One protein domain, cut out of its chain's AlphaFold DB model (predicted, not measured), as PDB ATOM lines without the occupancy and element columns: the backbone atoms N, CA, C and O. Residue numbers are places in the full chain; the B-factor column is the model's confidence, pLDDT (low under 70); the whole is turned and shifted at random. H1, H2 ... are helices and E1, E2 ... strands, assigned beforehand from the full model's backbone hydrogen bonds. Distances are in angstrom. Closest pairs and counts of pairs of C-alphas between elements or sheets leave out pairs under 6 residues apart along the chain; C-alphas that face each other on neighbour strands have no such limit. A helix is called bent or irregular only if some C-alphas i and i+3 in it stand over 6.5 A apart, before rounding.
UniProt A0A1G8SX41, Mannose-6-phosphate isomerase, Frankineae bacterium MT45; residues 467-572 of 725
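AT A GLANCE: This is residues 467 to 572 of the 725 residues of the protein "Mannose-6-phosphate isomerase" of Frankineae bacterium MT45 (UniProt A0A1G8SX41). Three helices, H5, H6 and H3, stand side by side in a row with the short H6 in the middle; the hairpin of H1 and H2 packs on one side of this row, and the longest helix, H4, crosses one end of H1 and H6 and packs on H5. The short strand E1 lies at the rim, its centre the farthest from the mean of the C-alphas, 14.4 A. The printed part has 106 residues, with one named strand and six named helices in the order E1, H1, H2, H3, H4, H5, H6; the class is mostly helix. The whole is compact and rounded, with a radius of gyration of the C-alphas of 12.7 A and spans of 36 by 29 by 27 A.

IN THESE COORDINATES: The longest helix, H4, holds residues 517 to 536 and measures 28.4 A, from C-alpha 517 at (100.803, 134.890, 10.260) to C-alpha 536 at (73.192, 132.494, 3.990). H5, residues 545 to 560, measures 24.5 A and is irregular: C-alphas 546 and 549 are 7.7 A apart. H6, residues 566 to 572, measures 10.0 A and ends with C-alpha 572 at (90.249, 119.061, 6.363). E1, residues 467 to 469, measures 6.9 A and begins with C-alpha 467 at (87.616, 114.130, 14.429). H1 is residues 472 to 485, 19.9 A; H2 is residues 490 to 500, 15.5 A; H3 is residues 504 to 514, 15.8 A.

HOW THE PARTS SIT: H6 is the hub, touching H1, H3, H4 and H5. H4 touches H6 with residues 523 to 528 alone, at a steep tilt of 62 degrees; the closest C-alphas are those of Val 524 and Val 568, 6.2 A. H4 and H5 form a helical hairpin at a steep tilt of 44 degrees, closest at the C-alphas of Cys 531 and Ala 551, 4.8 A. H5 and H6, also a hairpin, have a shallow tilt of 23 degrees, with the C-alphas of Ser 554 and Ala 567 closest at 4.8 A. H3 touches H6 opposite ways at a shallow tilt of 9 degrees, closest at the C-alphas of Leu 512 and Val 569, 7.2 A. H1 and H2 form a hairpin at a shallow tilt of 16 degrees, with the C-alphas of Leu 476 and Ala 496 closest at 6.0 A. H3 and H5 are apart. E1 pairs with no named strand. Every O i to N i+4 pair is within hydrogen-bond range in H1, H2, H3 and H4, against 10 of 12 in H5 and 1 of 3 in H6, where 3 of 4 O i to N i+3 pairs are.

THE WHOLE: The C-alphas farthest apart are those of Thr 502 and Glu 538, 37.5 A. The printed part has no cut, and no link is long. The mean pLDDT of the printed part is 92.3; residues 538 to 545, of which 545 belongs to H5, are under 70.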
ATOM      1  N   CYS A 467      86.989 115.435  14.174       97.75
ATOM      2  CA  CYS A 467      87.616 114.130  14.429       97.75
ATOM      3  C   CYS A 467      88.133 113.452  13.154       97.75
ATOM      4  O   CYS A 467      87.357 112.983  12.316       97.75
ATOM      5  N   GLY A 468      89.454 113.345  13.041       97.69
ATOM      6  CA  GLY A 468      90.148 112.710  11.928       97.69
ATOM      7  C   GLY A 468      90.016 113.468  10.609       97.69
ATOM      8  O   GLY A 468      89.109 114.279  10.405       97.69
ATOM      9  N   PHE A 469      90.933 113.186   9.684       98.44
ATOM     10  CA  PHE A 469      90.864 113.761   8.347       98.44
ATOM     11  C   PHE A 469      89.692 113.188   7.557       98.44
ATOM     12  O   PHE A 469      89.491 111.975   7.496       98.44
ATOM     13  N   ARG A 470      88.958 114.071   6.888       97.44
ATOM     14  CA  ARG A 470      87.922 113.707   5.926       97.44
ATOM     15  C   ARG A 470      88.563 113.119   4.659       97.44
ATOM     16  O   ARG A 470      89.658 113.548   4.282       97.44
ATOM     17  N   PRO A 471      87.909 112.168   3.961       97.50
ATOM     18  CA  PRO A 471      88.366 111.702   2.654       97.50
ATOM     19  C   PRO A 471      88.677 112.859   1.698       97.50
ATOM     20  O   PRO A 471      87.857 113.761   1.538       97.50
ATOM     21  N   ILE A 472      89.840 112.808   1.036       98.12
ATOM     22  CA  ILE A 472      90.346 113.891   0.171       98.12
ATOM     23  C   ILE A 472      89.300 114.336  -0.852       98.12
ATOM     24  O   ILE A 472      89.083 115.530  -1.022       98.12
ATOM     25  N   GLU A 473      88.617 113.388  -1.495       96.75
ATOM     26  CA  GLU A 473      87.593 113.689  -2.498       96.75
ATOM     27  C   GLU A 473      86.419 114.490  -1.913       96.75
ATOM     28  O   GLU A 473      85.997 115.492  -2.485       96.75
ATOM     29  N   ALA A 474      85.940 114.111  -0.726       95.69
ATOM     30  CA  ALA A 474      84.893 114.849  -0.023       95.69
ATOM     31  C   ALA A 474      85.379 116.247   0.397       95.69
ATOM     32  O   ALA A 474      84.643 117.224   0.272       95.69
ATOM     33  N   THR A 475      86.637 116.366   0.834       97.62
ATOM     34  CA  THR A 475      87.255 117.663   1.133       97.62
ATOM     35  C   THR A 475      87.317 118.539  -0.117       97.62
ATOM     36  O   THR A 475      86.887 119.683  -0.070       97.62
ATOM     37  N   LEU A 476      87.760 118.018  -1.265       98.00
ATOM     38  CA  LEU A 476      87.814 118.764  -2.529       98.00
ATOM     39  C   LEU A 476      86.430 119.253  -2.982       98.00
ATOM     40  O   LEU A 476      86.308 120.392  -3.436       98.00
ATOM     41  N   GLN A 477      85.391 118.427  -2.826       95.69
ATOM     42  CA  GLN A 477      84.003 118.819  -3.101       95.69
ATOM     43  C   GLN A 477      83.542 119.954  -2.183       95.69
ATOM     44  O   GLN A 477      82.887 120.891  -2.643       95.69
ATOM     45  N   TYR A 478      83.921 119.904  -0.907       95.62
ATOM     46  CA  TYR A 478      83.629 120.972   0.039       95.62
ATOM     47  C   TYR A 478      84.363 122.277  -0.310       95.62
ATOM     48  O   TYR A 478      83.734 123.334  -0.376       95.62
ATOM     49  N   LEU A 479      85.662 122.216  -0.629       96.88
ATOM     50  CA  LEU A 479      86.426 123.401  -1.038       96.88
ATOM     51  C   LEU A 479      85.852 124.036  -2.315       96.88
ATOM     52  O   LEU A 479      85.780 125.259  -2.410       96.88
ATOM     53  N   ALA A 480      85.408 123.220  -3.278       94.19
ATOM     54  CA  ALA A 480      84.759 123.702  -4.495       94.19
ATOM     55  C   ALA A 480      83.407 124.378  -4.209       94.19
ATOM     56  O   ALA A 480      83.095 125.399  -4.820       94.19
ATOM     57  N   ALA A 481      82.623 123.843  -3.265       92.38
ATOM     58  CA  ALA A 481      81.373 124.463  -2.836       92.38
ATOM     59  C   ALA A 481      81.610 125.832  -2.176       92.38
ATOM     60  O   ALA A 481      80.873 126.772  -2.458       92.38
ATOM     61  N   LEU A 482      82.657 125.966  -1.354       93.06
ATOM     62  CA  LEU A 482      83.034 127.243  -0.740       93.06
ATOM     63  C   LEU A 482      83.540 128.267  -1.765       93.06
ATOM     64  O   LEU A 482      83.074 129.403  -1.752       93.06
ATOM     65  N   ASP A 483      84.441 127.880  -2.680       90.62
ATOM     66  CA  ASP A 483      84.955 128.789  -3.727       90.62
ATOM     67  C   ASP A 483      83.847 129.240  -4.699       90.62
ATOM     68  O   ASP A 483      83.952 130.301  -5.308       90.62
ATOM     69  N   GLY A 484      82.778 128.445  -4.837       87.56
ATOM     70  CA  GLY A 484      81.599 128.772  -5.642       87.56
ATOM     71  C   GLY A 484      80.495 129.550  -4.912       87.56
ATOM     72  O   GLY A 484      79.601 130.064  -5.580       87.56
ATOM     73  N   ALA A 485      80.527 129.635  -3.577       84.88
ATOM     74  CA  ALA A 485      79.474 130.278  -2.784       84.88
ATOM     75  C   ALA A 485      79.581 131.811  -2.751       84.88
ATOM     76  O   ALA A 485      78.582 132.486  -2.513       84.88
ATOM     77  N   GLY A 486      80.771 132.369  -2.992       80.44
ATOM     78  CA  GLY A 486      81.025 133.802  -2.865       80.44
ATOM     79  C   GLY A 486      82.121 134.310  -3.798       80.44
ATOM     80  O   GLY A 486      82.272 133.851  -4.931       80.44
ATOM     81  N   ALA A 487      82.878 135.303  -3.330       86.94
ATOM     82  CA  ALA A 487      84.048 135.782  -4.057       86.94
ATOM     83  C   ALA A 487      85.107 134.665  -4.164       86.94
ATOM     84  O   ALA A 487      85.277 133.911  -3.206       86.94
ATOM     85  N   PRO A 488      85.851 134.575  -5.284       90.31
ATOM     86  CA  PRO A 488      86.949 133.624  -5.420       90.31
ATOM     87  C   PRO A 488      87.929 133.708  -4.249       90.31
ATOM     88  O   PRO A 488      88.408 134.800  -3.939       90.31
ATOM     89  N   VAL A 489      88.289 132.563  -3.670       95.19
ATOM     90  CA  VAL A 489      89.264 132.471  -2.577       95.19
ATOM     91  C   VAL A 489      90.508 131.733  -3.087       95.19
ATOM     92  O   VAL A 489      90.562 130.501  -3.057       95.19
ATOM     93  N   PRO A 490      91.558 132.443  -3.557       96.50
ATOM     94  CA  PRO A 490      92.763 131.812  -4.105       96.50
ATOM     95  C   PRO A 490      93.416 130.795  -3.161       96.50
ATOM     96  O   PRO A 490      93.956 129.787  -3.615       96.50
ATOM     97  N   GLY A 491      93.329 131.026  -1.848       97.12
ATOM     98  CA  GLY A 491      93.839 130.092  -0.849       97.12
ATOM     99  C   GLY A 491      93.093 128.754  -0.802       97.12
ATOM    100  O   GLY A 491      93.740 127.734  -0.589       97.12
ATOM    101  N   LEU A 492      91.784 128.713  -1.086       97.69
ATOM    102  CA  LEU A 492      91.036 127.451  -1.199       97.69
ATOM    103  C   LEU A 492      91.485 126.638  -2.417       97.69
ATOM    104  O   LEU A 492      91.607 125.417  -2.341       97.69
ATOM    105  N   ARG A 493      91.790 127.312  -3.532       97.44
ATOM    106  CA  ARG A 493      92.328 126.659  -4.738       97.44
ATOM    107  C   ARG A 493      93.712 126.086  -4.486       97.44
ATOM    108  O   ARG A 493      93.953 124.931  -4.816       97.44
ATOM    109  N   ARG A 494      94.579 126.858  -3.823       98.00
ATOM    110  CA  ARG A 494      95.895 126.375  -3.402       98.00
ATOM    111  C   ARG A 494      95.775 125.179  -2.458       98.00
ATOM    112  O   ARG A 494      96.455 124.188  -2.679       98.00
ATOM    113  N   LEU A 495      94.874 125.226  -1.473       98.44
ATOM    114  CA  LEU A 495      94.613 124.089  -0.584       98.44
ATOM    115  C   LEU A 495      94.196 122.836  -1.366       98.44
ATOM    116  O   LEU A 495      94.682 121.740  -1.093       98.44
ATOM    117  N   ALA A 496      93.317 123.001  -2.358       98.50
ATOM    118  CA  ALA A 496      92.892 121.917  -3.233       98.50
ATOM    119  C   ALA A 496      94.049 121.359  -4.081       98.50
ATOM    120  O   ALA A 496      94.106 120.152  -4.307       98.50
ATOM    121  N   ASP A 497      94.978 122.200  -4.534       98.44
ATOM    122  CA  ASP A 497      96.163 121.760  -5.276       98.44
ATOM    123  C   ASP A 497      97.130 120.963  -4.389       98.44
ATOM    124  O   ASP A 497      97.595 119.900  -4.806       98.44
ATOM    125  N   GLU A 498      97.355 121.395  -3.145       98.50
ATOM    126  CA  GLU A 498      98.146 120.630  -2.169       98.50
ATOM    127  C   GLU A 498      97.504 119.262  -1.878       98.50
ATOM    128  O   GLU A 498      98.195 118.243  -1.847       98.50
ATOM    129  N   LEU A 499      96.171 119.201  -1.749       98.38
ATOM    130  CA  LEU A 499      95.426 117.947  -1.560       98.38
ATOM    131  C   LEU A 499      95.529 116.984  -2.752       98.38
ATOM    132  O   LEU A 499      95.444 115.772  -2.558       98.38
ATOM    133  N   ARG A 500      95.697 117.503  -3.973       98.12
ATOM    134  CA  ARG A 500      95.888 116.699  -5.196       98.12
ATOM    135  C   ARG A 500      97.336 116.263  -5.409       98.12
ATOM    136  O   ARG A 500      97.599 115.481  -6.323       98.12
ATOM    137  N   SER A 501      98.273 116.784  -4.619       97.50
ATOM    138  CA  SER A 501      99.671 116.366  -4.678       97.50
ATOM    139  C   SER A 501      99.836 114.908  -4.233       97.50
ATOM    140  O   SER A 501      98.960 114.327  -3.592       97.50
ATOM    141  N   THR A 502     100.996 114.317  -4.526       94.44
ATOM    142  CA  THR A 502     101.336 112.949  -4.101       94.44
ATOM    143  C   THR A 502     101.278 112.767  -2.579       94.44
ATOM    144  O   THR A 502     100.919 111.691  -2.110       94.44
ATOM    145  N   ASP A 503     101.592 113.819  -1.816       93.31
ATOM    146  CA  ASP A 503     101.595 113.804  -0.347       93.31
ATOM    147  C   ASP A 503     100.223 114.175   0.259       93.31
ATOM    148  O   ASP A 503     100.033 114.089   1.476       93.31
ATOM    149  N   GLY A 504      99.251 114.571  -0.571       97.62
ATOM    150  CA  GLY A 504      97.840 114.750  -0.223       97.62
ATOM    151  C   GLY A 504      97.585 115.552   1.057       97.62
ATOM    152  O   GLY A 504      97.973 116.715   1.181       97.62
ATOM    153  N   LEU A 505      96.925 114.922   2.039       98.25
ATOM    154  CA  LEU A 505      96.597 115.539   3.333       98.25
ATOM    155  C   LEU A 505      97.831 116.070   4.073       98.25
ATOM    156  O   LEU A 505      97.754 117.133   4.689       98.25
ATOM    157  N   ARG A 506      98.977 115.380   3.983       98.44
ATOM    158  CA  ARG A 506     100.224 115.839   4.610       98.44
ATOM    159  C   ARG A 506     100.692 117.151   3.990       98.44
ATOM    160  O   ARG A 506     101.076 118.049   4.740       98.44
ATOM    161  N   ALA A 507     100.659 117.281   2.663       98.44
ATOM    162  CA  ALA A 507     101.047 118.514   1.974       98.44
ATOM    163  C   ALA A 507     100.120 119.676   2.347       98.44
ATOM    164  O   ALA A 507     100.591 120.716   2.806       98.44
ATOM    165  N   ALA A 508      98.806 119.456   2.262       98.56
ATOM    166  CA  ALA A 508      97.793 120.453   2.601       98.56
ATOM    167  C   ALA A 508      97.927 120.957   4.046       98.56
ATOM    168  O   ALA A 508      97.976 122.162   4.297       98.56
ATOM    169  N   PHE A 509      98.052 120.036   5.001       98.25
ATOM    170  CA  PHE A 509      98.209 120.363   6.414       98.25
ATOM    171  C   PHE A 509      99.545 121.064   6.702       98.25
ATOM    172  O   PHE A 509      99.584 122.052   7.433       98.25
ATOM    173  N   THR A 510     100.639 120.615   6.075       98.38
ATOM    174  CA  THR A 510     101.954 121.271   6.180       98.38
ATOM    175  C   THR A 510     101.905 122.702   5.662       98.38
ATOM    176  O   THR A 510     102.459 123.599   6.297       98.38
ATOM    177  N   TRP A 511     101.254 122.920   4.519       98.38
ATOM    178  CA  TRP A 511     101.122 124.241   3.925       98.38
ATOM    179  C   TRP A 511     100.390 125.197   4.869       98.38
ATOM    180  O   TRP A 511     100.942 126.250   5.190       98.38
ATOM    181  N   LEU A 512      99.215 124.804   5.380       98.19
ATOM    182  CA  LEU A 512      98.428 125.629   6.304       98.19
ATOM    183  C   LEU A 512      99.238 126.041   7.540       98.19
ATOM    184  O   LEU A 512      99.291 127.219   7.882       98.19
ATOM    185  N   LEU A 513      99.918 125.091   8.184       97.19
ATOM    186  CA  LEU A 513     100.635 125.344   9.438       97.19
ATOM    187  C   LEU A 513     101.938 126.134   9.279       97.19
ATOM    188  O   LEU A 513     102.488 126.614  10.270       97.19
ATOM    189  N   ARG A 514     102.450 126.263   8.051       97.19
ATOM    190  CA  ARG A 514     103.654 127.049   7.745       97.19
ATOM    191  C   ARG A 514     103.350 128.410   7.133       97.19
ATOM    192  O   ARG A 514     104.293 129.143   6.833       97.19
ATOM    193  N   LEU A 515     102.076 128.758   6.942       96.44
ATOM    194  CA  LEU A 515     101.708 130.076   6.441       96.44
ATOM    195  C   LEU A 515     102.225 131.170   7.387       96.44
ATOM    196  O   LEU A 515     102.018 131.089   8.603       96.44
ATOM    197  N   PRO A 516     102.875 132.220   6.857       95.75
ATOM    198  CA  PRO A 516     103.176 133.408   7.637       95.75
ATOM    199  C   PRO A 516     101.897 133.979   8.246       95.75
ATOM    200  O   PRO A 516     100.860 134.035   7.590       95.75
ATOM    201  N   LYS A 517     101.977 134.445   9.496       93.38
ATOM    202  CA  LYS A 517     100.803 134.890  10.260       93.38
ATOM    203  C   LYS A 517      99.875 135.867   9.501       93.38
ATOM    204  O   LYS A 517      98.678 135.610   9.507       93.38
ATOM    205  N   PRO A 518     100.366 136.909   8.799       96.69
ATOM    206  CA  PRO A 518      99.484 137.808   8.046       96.69
ATOM    207  C   PRO A 518      98.734 137.115   6.899       96.69
ATOM    208  O   PRO A 518      97.577 137.421   6.636       96.69
ATOM    209  N   GLU A 519      99.384 136.166   6.219       97.50
ATOM    210  CA  GLU A 519      98.763 135.384   5.143       97.50
ATOM    211  C   GLU A 519      97.735 134.396   5.703       97.50
ATOM    212  O   GLU A 519      96.669 134.221   5.116       97.50
ATOM    213  N   ALA A 520      98.029 133.786   6.855       96.94
ATOM    214  CA  ALA A 520      97.100 132.916   7.565       96.94
ATOM    215  C   ALA A 520      95.846 133.678   8.025       96.94
ATOM    216  O   ALA A 520      94.737 133.216   7.781       96.94
ATOM    217  N   GLU A 521      96.006 134.859   8.631       97.50
ATOM    218  CA  GLU A 521      94.887 135.701   9.082       97.50
ATOM    219  C   GLU A 521      93.998 136.143   7.911       97.50
ATOM    220  O   GLU A 521      92.771 136.084   8.013       97.50
ATOM    221  N   GLN A 522      94.600 136.522   6.777       97.94
ATOM    222  CA  GLN A 522      93.845 136.856   5.567       97.94
ATOM    223  C   GLN A 522      93.094 135.638   5.017       97.94
ATOM    224  O   GLN A 522      91.910 135.741   4.705       97.94
ATOM    225  N   LEU A 523      93.749 134.475   4.947       98.19
ATOM    226  CA  LEU A 523      93.108 133.241   4.495       98.19
ATOM    227  C   LEU A 523      91.919 132.867   5.386       98.19
ATOM    228  O   LEU A 523      90.868 132.493   4.875       98.19
ATOM    229  N   VAL A 524      92.068 132.983   6.707       98.38
ATOM    230  CA  VAL A 524      90.981 132.738   7.663       98.38
ATOM    231  C   VAL A 524      89.811 133.680   7.387       98.38
ATOM    232  O   VAL A 524      88.678 133.213   7.310       98.38
ATOM    233  N   ALA A 525      90.065 134.977   7.193       98.00
ATOM    234  CA  ALA A 525      89.012 135.948   6.896       98.00
ATOM    235  C   ALA A 525      88.247 135.599   5.607       98.00
ATOM    236  O   ALA A 525      87.014 135.574   5.617       98.00
ATOM    237  N   ASP A 526      88.961 135.263   4.530       97.62
ATOM    238  CA  ASP A 526      88.355 134.908   3.243       97.62
ATOM    239  C   ASP A 526      87.530 133.612   3.343       97.62
ATOM    240  O   ASP A 526      86.411 133.528   2.830       97.62
ATOM    241  N   VAL A 527      88.051 132.601   4.049       97.94
ATOM    242  CA  VAL A 527      87.357 131.324   4.279       97.94
ATOM    243  C   VAL A 527      86.104 131.514   5.127       97.94
ATOM    244  O   VAL A 527      85.062 130.942   4.809       97.94
ATOM    245  N   VAL A 528      86.173 132.316   6.191       97.56
ATOM    246  CA  VAL A 528      85.019 132.608   7.055       97.56
ATOM    247  C   VAL A 528      83.944 133.366   6.281       97.56
ATOM    248  O   VAL A 528      82.760 133.058   6.437       97.56
ATOM    249  N   ALA A 529      84.331 134.299   5.407       96.62
ATOM    250  CA  ALA A 529      83.397 134.976   4.514       96.62
ATOM    251  C   ALA A 529      82.703 133.974   3.575       96.62
ATOM    252  O   ALA A 529      81.476 133.931   3.541       96.62
ATOM    253  N   ALA A 530      83.456 133.093   2.905       95.50
ATOM    254  CA  ALA A 530      82.888 132.057   2.035       95.50
ATOM    255  C   ALA A 530      81.959 131.084   2.789       95.50
ATOM    256  O   ALA A 530      80.891 130.727   2.293       95.50
ATOM    257  N   CYS A 531      82.324 130.689   4.014       95.62
ATOM    258  CA  CYS A 531      81.467 129.866   4.872       95.62
ATOM    259  C   CYS A 531      80.170 130.596   5.246       95.62
ATOM    260  O   CYS A 531      79.101 129.990   5.236       95.62
ATOM    261  N   THR A 532      80.249 131.893   5.551       94.88
ATOM    262  CA  THR A 532      79.085 132.720   5.904       94.88
ATOM    263  C   THR A 532      78.128 132.870   4.722       94.88
ATOM    264  O   THR A 532      76.922 132.698   4.896       94.88
ATOM    265  N   GLU A 533      78.650 133.103   3.516       92.75
ATOM    266  CA  GLU A 533      77.850 133.150   2.282       92.75
ATOM    267  C   GLU A 533      77.158 131.804   2.006       92.75
ATOM    268  O   GLU A 533      75.952 131.759   1.751       92.75
ATOM    269  N   LEU A 534      77.877 130.682   2.158       90.94
ATOM    270  CA  LEU A 534      77.294 129.341   2.015       90.94
ATOM    271  C   LEU A 534      76.143 129.113   3.010       90.94
ATOM    272  O   LEU A 534      75.114 128.528   2.661       90.94
ATOM    273  N   LEU A 535      76.292 129.585   4.250       91.06
ATOM    274  CA  LEU A 535      75.249 129.487   5.273       91.06
ATOM    275  C   LEU A 535      74.036 130.378   4.965       91.06
ATOM    276  O   LEU A 535      72.911 129.973   5.272       91.06
ATOM    277  N   ALA A 536      74.243 131.540   4.341       88.62
ATOM    278  CA  ALA A 536      73.192 132.494   3.990       88.62
ATOM    279  C   ALA A 536      72.355 132.081   2.763       88.62
ATOM    280  O   ALA A 536      71.218 132.529   2.621       88.62
ATOM    281  N   ALA A 537      72.873 131.217   1.886       81.88
ATOM    282  CA  ALA A 537      72.164 130.785   0.683       81.88
ATOM    283  C   ALA A 537      70.875 129.985   1.009       81.88
ATOM    284  O   ALA A 537      70.930 128.809   1.371       81.88
ATOM    285  N   GLU A 538      69.703 130.613   0.832       60.06
ATOM    286  CA  GLU A 538      68.368 130.048   1.136       60.06
ATOM    287  C   GLU A 538      67.953 128.860   0.241       60.06
ATOM    288  O   GLU A 538      67.052 128.106   0.596       60.06
ATOM    289  N   HIS A 539      68.595 128.684  -0.920       54.94
ATOM    290  CA  HIS A 539      68.225 127.694  -1.946       54.94
ATOM    291  C   HIS A 539      69.396 126.797  -2.358       54.94
ATOM    292  O   HIS A 539      69.471 126.361  -3.507       54.94
ATOM    293  N   ALA A 540      70.329 126.526  -1.446       50.22
ATOM    294  CA  ALA A 540      71.331 125.495  -1.668       50.22
ATOM    295  C   ALA A 540      70.608 124.151  -1.890       50.22
ATOM    296  O   ALA A 540      70.225 123.476  -0.937       50.22
ATOM    297  N   THR A 541      70.376 123.797  -3.159       46.97
ATOM    298  CA  THR A 541      69.877 122.492  -3.608       46.97
ATOM    299  C   THR A 541      70.698 121.385  -2.949       46.97
ATOM    300  O   THR A 541      71.818 121.646  -2.514       46.97
ATOM    301  N   ASP A 542      70.200 120.149  -2.894       48.69
ATOM    302  CA  ASP A 542      70.845 119.002  -2.216       48.69
ATOM    303  C   ASP A 542      72.366 118.831  -2.482       48.69
ATOM    304  O   ASP A 542      73.072 118.226  -1.683       48.69
ATOM    305  N   SER A 543      72.907 119.416  -3.560       44.09
ATOM    306  CA  SER A 543      74.340 119.505  -3.883       44.09
ATOM    307  C   SER A 543      75.165 120.559  -3.109       44.09
ATOM    308  O   SER A 543      76.372 120.388  -2.975       44.09
ATOM    309  N   ALA A 544      74.565 121.647  -2.615       44.88
ATOM    310  CA  ALA A 544      75.189 122.658  -1.743       44.88
ATOM    311  C   ALA A 544      74.685 122.568  -0.283       44.88
ATOM    312  O   ALA A 544      75.338 123.065   0.635       44.88
ATOM    313  N   GLY A 545      73.557 121.886  -0.048       51.72
ATOM    314  CA  GLY A 545      72.988 121.662   1.286       51.72
ATOM    315  C   GLY A 545      73.820 120.753   2.203       51.72
ATOM    316  O   GLY A 545      73.633 120.792   3.418       51.72
ATOM    317  N   GLY A 546      74.766 119.981   1.654       74.38
ATOM    318  CA  GLY A 546      75.534 118.978   2.402       74.38
ATOM    319  C   GLY A 546      76.610 119.521   3.352       74.38
ATOM    320  O   GLY A 546      76.897 118.864   4.345       74.38
ATOM    321  N   TRP A 547      77.173 120.711   3.093       91.38
ATOM    322  CA  TRP A 547      78.355 121.219   3.818       91.38
ATOM    323  C   TRP A 547      78.068 122.331   4.835       91.38
ATOM    324  O   TRP A 547      78.971 123.030   5.304       91.38
ATOM    325  N   ARG A 548      76.791 122.552   5.163       91.94
ATOM    326  CA  ARG A 548      76.389 123.621   6.090       91.94
ATOM    327  C   ARG A 548      76.947 123.390   7.493       91.94
ATOM    328  O   ARG A 548      77.357 124.346   8.145       91.94
ATOM    329  N   ARG A 549      76.989 122.134   7.951       93.12
ATOM    330  CA  ARG A 549      77.535 121.778   9.272       93.12
ATOM    331  C   ARG A 549      79.022 122.123   9.353       93.12
ATOM    332  O   ARG A 549      79.476 122.681  10.347       93.12
ATOM    333  N   GLU A 550      79.761 121.823   8.297       96.00
ATOM    334  CA  GLU A 550      81.180 122.112   8.162       96.00
ATOM    335  C   GLU A 550      81.464 123.607   8.149       96.00
ATOM    336  O   GLU A 550      82.280 124.086   8.933       96.00
ATOM    337  N   ALA A 551      80.727 124.352   7.322       96.12
ATOM    338  CA  ALA A 551      80.851 125.802   7.257       96.12
ATOM    339  C   ALA A 551      80.538 126.449   8.613       96.12
ATOM    340  O   ALA A 551      81.273 127.328   9.065       96.12
ATOM    341  N   ALA A 552      79.496 125.973   9.303       96.44
ATOM    342  CA  ALA A 552      79.157 126.433  10.645       96.44
ATOM    343  C   ALA A 552      80.278 126.152  11.658       96.44
ATOM    344  O   ALA A 552      80.569 127.014  12.484       96.44
ATOM    345  N   ALA A 553      80.942 124.994  11.581       97.25
ATOM    346  CA  ALA A 553      82.063 124.670  12.460       97.25
ATOM    347  C   ALA A 553      83.269 125.599  12.241       97.25
ATOM    348  O   ALA A 553      83.849 126.069  13.219       97.25
ATOM    349  N   SER A 554      83.617 125.925  10.993       97.56
ATOM    350  CA  SER A 554      84.696 126.883  10.700       97.56
ATOM    351  C   SER A 554      84.366 128.305  11.165       97.56
ATOM    352  O   SER A 554      85.227 128.970  11.742       97.56
ATOM    353  N   VAL A 555      83.122 128.766  10.987       98.12
ATOM    354  CA  VAL A 555      82.668 130.073  11.502       98.12
ATOM    355  C   VAL A 555      82.705 130.104  13.031       98.12
ATOM    356  O   VAL A 555      83.202 131.065  13.615       98.12
ATOM    357  N   LEU A 556      82.237 129.040  13.689       97.69
ATOM    358  CA  LEU A 556      82.287 128.900  15.144       97.69
ATOM    359  C   LEU A 556      83.731 128.941  15.663       97.69
ATOM    360  O   LEU A 556      84.035 129.689  16.590       97.69
ATOM    361  N   ALA A 557      84.624 128.176  15.032       97.25
ATOM    362  CA  ALA A 557      86.034 128.116  15.392       97.25
ATOM    363  C   ALA A 557      86.711 129.493  15.267       97.25
ATOM    364  O   ALA A 557      87.416 129.915  16.182       97.25
ATOM    365  N   ALA A 558      86.437 130.230  14.185       97.56
ATOM    366  CA  ALA A 558      86.936 131.591  13.997       97.56
ATOM    367  C   ALA A 558      86.311 132.607  14.968       97.56
ATOM    368  O   ALA A 558      86.968 133.570  15.351       97.56
ATOM    369  N   SER A 559      85.060 132.404  15.393       97.56
ATOM    370  CA  SER A 559      84.434 133.240  16.422       97.56
ATOM    371  C   SER A 559      85.104 133.053  17.786       97.56
ATOM    372  O   SER A 559      85.274 134.024  18.522       97.56
ATOM    373  N   ASP A 560      85.482 131.821  18.138       96.81
ATOM    374  CA  ASP A 560      86.181 131.536  19.394       96.81
ATOM    375  C   ASP A 560      87.658 131.944  19.359       96.81
ATOM    376  O   ASP A 560      88.193 132.361  20.393       96.81
ATOM    377  N   TYR A 561      88.293 131.823  18.187       96.81
ATOM    378  CA  TYR A 561      89.704 132.116  17.925       96.81
ATOM    379  C   TYR A 561      89.868 132.958  16.646       96.81
ATOM    380  O   TYR A 561      90.241 132.430  15.592       96.81
ATOM    381  N   PRO A 562      89.616 134.280  16.710       96.38
ATOM    382  CA  PRO A 562      89.708 135.149  15.541       96.38
ATOM    383  C   PRO A 562      91.101 135.133  14.902       96.38
ATOM    384  O   PRO A 562      92.104 135.364  15.578       96.38
ATOM    385  N   GLY A 563      91.152 134.881  13.591       95.75
ATOM    386  CA  GLY A 563      92.390 134.863  12.802       95.75
ATOM    387  C   GLY A 563      93.254 133.605  12.961       95.75
ATOM    388  O   GLY A 563      94.315 133.525  12.346       95.75
ATOM    389  N   ASP A 564      92.832 132.615  13.754       97.88
ATOM    390  CA  ASP A 564      93.588 131.373  13.937       97.88
ATOM    391  C   ASP A 564      93.381 130.414  12.753       97.88
ATOM    392  O   ASP A 564      92.252 130.116  12.350       97.88
ATOM    393  N   ILE A 565      94.486 129.886  12.214       97.69
ATOM    394  CA  ILE A 565      94.480 128.975  11.060       97.69
ATOM    395  C   ILE A 565      93.699 127.679  11.319       97.69
ATOM    396  O   ILE A 565      93.260 127.024  10.375       97.69
ATOM    397  N   GLY A 566      93.453 127.331  12.586       97.69
ATOM    398  CA  GLY A 566      92.604 126.221  13.004       97.69
ATOM    399  C   GLY A 566      91.205 126.248  12.380       97.69
ATOM    400  O   GLY A 566      90.666 125.192  12.055       97.69
ATOM    401  N   ALA A 567      90.645 127.433  12.113       98.00
ATOM    402  CA  ALA A 567      89.357 127.565  11.425       98.00
ATOM    403  C   ALA A 567      89.393 127.046   9.973       98.00
ATOM    404  O   ALA A 567      88.385 126.555   9.463       98.00
ATOM    405  N   VAL A 568      90.561 127.113   9.323       98.50
ATOM    406  CA  VAL A 568      90.807 126.578   7.972       98.50
ATOM    407  C   VAL A 568      91.247 125.115   8.039       98.50
ATOM    408  O   VAL A 568      90.837 124.313   7.206       98.50
ATOM    409  N   VAL A 569      92.020 124.728   9.058       98.31
ATOM    410  CA  VAL A 569      92.355 123.315   9.322       98.31
ATOM    411  C   VAL A 569      91.088 122.478   9.511       98.31
ATOM    412  O   VAL A 569      91.031 121.353   9.017       98.31
ATOM    413  N   ALA A 570      90.047 123.032  10.143       97.94
ATOM    414  CA  ALA A 570      88.752 122.373  10.313       97.94
ATOM    415  C   ALA A 570      88.112 121.912   8.987       97.94
ATOM    416  O   ALA A 570      87.398 120.912   8.986       97.94
ATOM    417  N   LEU A 571      88.422 122.560   7.853       98.19
ATOM    418  CA  LEU A 571      87.937 122.142   6.531       98.19
ATOM    419  C   LEU A 571      88.457 120.755   6.122       98.19
ATOM    420  O   LEU A 571      87.812 120.057   5.341       98.19
ATOM    421  N   LEU A 572      89.624 120.356   6.640       98.50
ATOM    422  CA  LEU A 572      90.249 119.061   6.363       98.50
ATOM    423  C   LEU A 572      89.701 117.936   7.249       98.50
ATOM    424  O   LEU A 572      89.949 116.765   6.960       98.50
TER     425      LEU A 572